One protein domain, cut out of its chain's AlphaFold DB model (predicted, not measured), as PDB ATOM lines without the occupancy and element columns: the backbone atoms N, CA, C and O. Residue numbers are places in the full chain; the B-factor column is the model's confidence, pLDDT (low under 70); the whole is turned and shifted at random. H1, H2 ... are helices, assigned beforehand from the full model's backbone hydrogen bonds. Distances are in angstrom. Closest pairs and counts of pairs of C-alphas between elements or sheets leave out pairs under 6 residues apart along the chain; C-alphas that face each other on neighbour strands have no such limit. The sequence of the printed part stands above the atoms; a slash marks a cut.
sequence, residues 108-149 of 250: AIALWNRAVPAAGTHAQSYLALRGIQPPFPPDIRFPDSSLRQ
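What this domain is: This is residues 108 to 149 of the 250 residues of the protein "ZnF_CHCC domain-containing protein" of Novosphingobium sp. Gsoil 351 (UniProt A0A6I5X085). Three short helices sit at the corners of a flat, open triangle, none touching another, and the chain between them crosses itself where residues 116 to 117 pair, antiparallel, with residues 141 to 142. The 42 printed residues hold H1, H2 and H3 in that order and no named strand; the class is all helix, though only 19 residues are in named elements. It is only just compact, close to loose, with a radius of gyration of the C-alphas of 10.6 A, spanning 30 by 24 by 13 A.

How they stand to each other: Start at H1, residues 108 to 114; it is apart from H2, residues 122 to 129, and from H3, residues 145 to 148. H2 and H3 are close but not clearly touching; their closest C-alphas, those of His 122 and Ser 145, are 7.2 A apart. In H1 and H2 every O i to N i+4 pair is within hydrogen-bond range; H3 is too short for such a pair.

Where its parts are: Find C-alpha 108 at (208.258, 358.281, 218.484); H1 runs 10.0 A from there. H2 runs 11.3 A from C-alpha 122, and H3 5.5 A to C-alpha 148 at (217.772, 350.746, 203.215).

The domain as a whole: The printed part has no cut. H2 to H3 is a long link, residues 130 to 144. Residues 145 to 149 are under pLDDT 70.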
ATOM      1  N   ALA A 108     207.962 359.600 217.916       81.88
ATOM      2  CA  ALA A 108     208.258 358.281 218.484       81.88
ATOM      3  C   ALA A 108     207.113 357.279 218.247       81.88
ATOM      4  O   ALA A 108     207.363 356.112 217.938       81.88
ATOM      5  N   ILE A 109     205.858 357.739 218.335       84.31
ATOM      6  CA  ILE A 109     204.675 356.926 218.002       84.31
ATOM      7  C   ILE A 109     204.667 356.596 216.504       84.31
ATOM      8  O   ILE A 109     204.443 355.450 216.119       84.31
ATOM      9  N   ALA A 110     204.974 357.572 215.646       85.44
ATOM     10  CA  ALA A 110     205.046 357.363 214.204       85.44
ATOM     11  C   ALA A 110     206.167 356.389 213.803       85.44
ATOM     12  O   ALA A 110     205.985 355.611 212.865       85.44
ATOM     13  N   LEU A 111     207.310 356.409 214.501       85.44
ATOM     14  CA  LEU A 111     208.393 355.439 214.321       85.44
ATOM     15  C   LEU A 111     207.963 354.034 214.757       85.44
ATOM     16  O   LEU A 111     208.201 353.076 214.023       85.44
ATOM     17  N   TRP A 112     207.281 353.909 215.900       85.69
ATOM     18  CA  TRP A 112     206.745 352.629 216.375       85.69
ATOM     19  C   TRP A 112     205.739 352.021 215.392       85.69
ATOM     20  O   TRP A 112     205.816 350.835 215.076       85.69
ATOM     21  N   ASN A 113     204.828 352.836 214.858       86.88
ATOM     22  CA  ASN A 113     203.801 352.376 213.921       86.88
ATOM     23  C   ASN A 113     204.383 351.896 212.584       86.88
ATOM     24  O   ASN A 113     203.824 350.987 211.977       86.88
ATOM     25  N   ARG A 114     205.516 352.468 212.153       86.19
ATOM     26  CA  ARG A 114     206.252 352.063 210.942       86.19
ATOM     27  C   ARG A 114     207.157 350.844 211.140       86.19
ATOM     28  O   ARG A 114     207.648 350.296 210.158       86.19
ATOM     29  N   ALA A 115     207.419 350.434 212.379       90.06
ATOM     30  CA  ALA A 115     208.273 349.286 212.651       90.06
ATOM     31  C   ALA A 115     207.546 347.971 212.321       90.06
ATOM     32  O   ALA A 115     206.349 347.818 212.570       90.06
ATOM     33  N   VAL A 116     208.270 346.988 211.797       88.94
ATOM     34  CA  VAL A 116     207.736 345.665 211.441       88.94
ATOM     35  C   VAL A 116     208.190 344.619 212.465       88.94
ATOM     36  O   VAL A 116     209.258 344.796 213.057       88.94
ATOM     37  N   PRO A 117     207.413 343.551 212.729       89.62
ATOM     38  CA  PRO A 117     207.854 342.462 213.601       89.62
ATOM     39  C   PRO A 117     209.196 341.872 213.153       89.62
ATOM     40  O   PRO A 117     209.540 341.910 211.976       89.62
ATOM     41  N   ALA A 118     209.947 341.282 214.083       88.00
ATOM     42  CA  ALA A 118     211.263 340.713 213.786       88.00
ATOM     43  C   ALA A 118     211.247 339.645 212.676       88.00
ATOM     44  O   ALA A 118     212.238 339.500 211.958       88.00
ATOM     45  N   ALA A 119     210.136 338.919 212.524       84.50
ATOM     46  CA  ALA A 119     209.961 337.910 211.485       84.50
ATOM     47  C   ALA A 119     210.073 338.523 210.077       84.50
ATOM     48  O   ALA A 119     209.443 339.531 209.777       84.50
ATOM     49  N   GLY A 120     210.884 337.912 209.213       80.81
ATOM     50  CA  GLY A 120     211.129 338.385 207.846       80.81
ATOM     51  C   GLY A 120     212.156 339.517 207.729       80.81
ATOM     52  O   GLY A 120     212.525 339.885 206.617       80.81
ATOM     53  N   THR A 121     212.672 340.047 208.842       86.12
ATOM     54  CA  THR A 121     213.739 341.063 208.836       86.12
ATOM     55  C   THR A 121     215.118 340.441 209.057       86.12
ATOM     56  O   THR A 121     215.248 339.321 209.556       86.12
ATOM     57  N   HIS A 122     216.189 341.200 208.795       85.75
ATOM     58  CA  HIS A 122     217.554 340.780 209.156       85.75
ATOM     59  C   HIS A 122     217.710 340.500 210.664       85.75
ATOM     60  O   HIS A 122     218.566 339.706 211.064       85.75
ATOM     61  N   ALA A 123     216.867 341.105 211.508       88.69
ATOM     62  CA  ALA A 123     216.892 340.873 212.944       88.69
ATOM     63  C   ALA A 123     216.524 339.428 213.315       88.69
ATOM     64  O   ALA A 123     217.097 338.900 214.265       88.69
ATOM     65  N   GLN A 124     215.663 338.749 212.542       89.00
ATOM     66  CA  GLN A 124     215.365 337.324 212.748       89.00
ATOM     67  C   GLN A 124     216.634 336.469 212.696       89.00
ATOM     68  O   GLN A 124     216.834 335.619 213.560       89.00
ATOM     69  N   SER A 125     217.510 336.718 211.719       85.44
ATOM     70  CA  SER A 125     218.764 335.968 211.576       85.44
ATOM     71  C   SER A 125     219.693 336.202 212.771       85.44
ATOM     72  O   SER A 125     220.265 335.259 213.312       85.44
ATOM     73  N   TYR A 126     219.798 337.451 213.241       89.94
ATOM     74  CA  TYR A 126     220.588 337.784 214.430       89.94
ATOM     75  C   TYR A 126     220.046 337.112 215.703       89.94
ATOM     76  O   TYR A 126     220.817 336.573 216.497       89.94
ATOM     77  N   LEU A 127     218.723 337.107 215.889       91.00
ATOM     78  CA  LEU A 127     218.068 336.457 217.027       91.00
ATOM     79  C   LEU A 127     218.258 334.936 216.996       91.00
ATOM     80  O   LEU A 127     218.616 334.348 218.018       91.00
ATOM     81  N   ALA A 128     218.126 334.316 215.823       90.12
ATOM     82  CA  ALA A 128     218.353 332.886 215.646       90.12
ATOM     83  C   ALA A 128     219.800 332.486 215.988       90.12
ATOM     84  O   ALA A 128     220.006 331.491 216.682       90.12
ATOM     85  N   LEU A 129     220.795 333.299 215.602       93.94
ATOM     86  CA  LEU A 129     222.204 333.102 215.983       93.94
ATOM     87  C   LEU A 129     222.438 333.197 217.499       93.94
ATOM     88  O   LEU A 129     223.383 332.610 218.022       93.94
ATOM     89  N   ARG A 130     221.579 333.922 218.223       94.19
ATOM     90  CA  ARG A 130     221.578 333.986 219.694       94.19
ATOM     91  C   ARG A 130     220.744 332.880 220.345       94.19
ATOM     92  O   ARG A 130     220.614 332.872 221.566       94.19
ATOM     93  N   GLY A 131     220.202 331.953 219.556       93.50
ATOM     94  CA  GLY A 131     219.371 330.850 220.033       93.50
ATOM     95  C   GLY A 131     217.919 331.235 220.325       93.50
ATOM     96  O   GLY A 131     217.209 330.452 220.949       93.50
ATOM     97  N   ILE A 132     217.459 332.411 219.887       90.75
ATOM     98  CA  ILE A 132     216.075 332.868 220.067       90.75
ATOM     99  C   ILE A 132     215.303 332.535 218.787       90.75
ATOM    100  O   ILE A 132     215.520 333.152 217.745       90.75
ATOM    101  N   GLN A 133     214.430 331.531 218.866       87.62
ATOM    102  CA  GLN A 133     213.686 330.994 217.723       87.62
ATOM    103  C   GLN A 133     212.262 331.576 217.637       87.62
ATOM    104  O   GLN A 133     211.701 331.953 218.668       87.62
ATOM    105  N   PRO A 134     211.669 331.663 216.432       85.56
ATOM    106  CA  PRO A 134     210.282 332.092 216.254       85.56
ATOM    107  C   PRO A 134     209.274 331.063 216.821       85.56
ATOM    108  O   PRO A 134     209.614 329.886 216.950       85.56
ATOM    109  N   PRO A 135     208.023 331.474 217.115       88.44
ATOM    110  CA  PRO A 135     207.438 332.783 216.815       88.44
ATOM    111  C   PRO A 135     207.882 333.873 217.798       88.44
ATOM    112  O   PRO A 135     207.914 333.669 219.009       88.44
ATOM    113  N   PHE A 136     208.202 335.055 217.270       87.44
ATOM    114  CA  PHE A 136     208.492 336.223 218.099       87.44
ATOM    115  C   PHE A 136     207.188 336.941 218.464       87.44
ATOM    116  O   PHE A 136     206.291 337.020 217.620       87.44
ATOM    117  N   PRO A 137     207.070 337.499 219.680       87.31
ATOM    118  CA  PRO A 137     205.946 338.363 220.008       87.31
ATOM    119  C   PRO A 137     205.938 339.601 219.088       87.31
ATOM    120  O   PRO A 137     207.010 340.095 218.718       87.31
ATOM    121  N   PRO A 138     204.751 340.132 218.737       83.38
ATOM    122  CA  PRO A 138     204.614 341.251 217.800       83.38
ATOM    123  C   PRO A 138     205.237 342.560 218.310       83.38
ATOM    124  O   PRO A 138     205.456 343.473 217.519       83.38
ATOM    125  N   ASP A 139     205.554 342.647 219.604       87.75
ATOM    126  CA  ASP A 139     206.174 343.815 220.237       87.75
ATOM    127  C   ASP A 139     207.662 343.969 219.906       87.75
ATOM    128  O   ASP A 139     208.210 345.071 219.985       87.75
ATOM    129  N   ILE A 140     208.338 342.885 219.513       87.81
ATOM    130  CA  ILE A 140     209.733 342.959 219.072       87.81
ATOM    131  C   ILE A 140     209.729 343.419 217.617       87.81
ATOM    132  O   ILE A 140     209.690 342.617 216.679       87.81
ATOM    133  N   ARG A 141     209.740 344.741 217.451       87.50
ATOM    134  CA  ARG A 141     209.676 345.411 216.153       87.50
ATOM    135  C   ARG A 141     211.013 346.052 215.815       87.50
ATOM    136  O   ARG A 141     211.698 346.595 216.679       87.50
ATOM    137  N   PHE A 142     211.360 346.016 214.540       86.94
ATOM    138  CA  PHE A 142     212.550 346.651 213.997       86.94
ATOM    139  C   PHE A 142     212.150 347.624 212.887       86.94
ATOM    140  O   PHE A 142     211.104 347.441 212.256       86.94
ATOM    141  N   PRO A 143     212.942 348.683 212.647       82.00
ATOM    142  CA  PRO A 143     212.742 349.509 211.468       82.00
ATOM    143  C   PRO A 143     212.831 348.623 210.226       82.00
ATOM    144  O   PRO A 143     213.705 347.755 210.146       82.00
ATOM    145  N   ASP A 144     211.925 348.838 209.277       71.06
ATOM    146  CA  ASP A 144     211.908 348.065 208.045       71.06
ATOM    147  C   ASP A 144     213.235 348.248 207.293       71.06
ATOM    148  O   ASP A 144     213.567 349.325 206.791       71.06
ATOM    149  N   SER A 145     214.034 347.181 207.253       62.34
ATOM    150  CA  SER A 145     215.331 347.169 206.584       62.34
ATOM    151  C   SER A 145     215.211 347.228 205.059       62.34
ATOM    152  O   SER A 145     216.208 347.538 204.403       62.34
ATOM    153  N   SER A 146     214.021 346.988 204.490       57.69
ATOM    154  CA  SER A 146     213.761 347.145 203.052       57.69
ATOM    155  C   SER A 146     213.952 348.603 202.594       57.69
ATOM    156  O   SER A 146     214.455 348.854 201.498       57.69
ATOM    157  N   LEU A 147     213.716 349.573 203.488       50.94
ATOM    158  CA  LEU A 147     213.920 351.008 203.244       50.94
ATOM    159  C   LEU A 147     215.395 351.396 203.057       50.94
ATOM    160  O   LEU A 147     215.700 352.479 202.555       50.94
ATOM    161  N   ARG A 148     216.337 350.526 203.448       48.06
ATOM    162  CA  ARG A 148     217.772 350.746 203.215       48.06
ATOM    163  C   ARG A 148     218.217 350.341 201.809       48.06
ATOM    164  O   ARG A 148     219.256 350.828 201.368       48.06
ATOM    165  N   GLN A 149     217.462 349.483 201.117       49.16
ATOM    166  CA  GLN A 149     217.760 349.079 199.736       49.16
ATOM    167  C   GLN A 149     217.243 350.100 198.714       49.16
ATOM    168  O   GLN A 149     217.854 350.264 197.664       49.16
TER     169      GLN A 149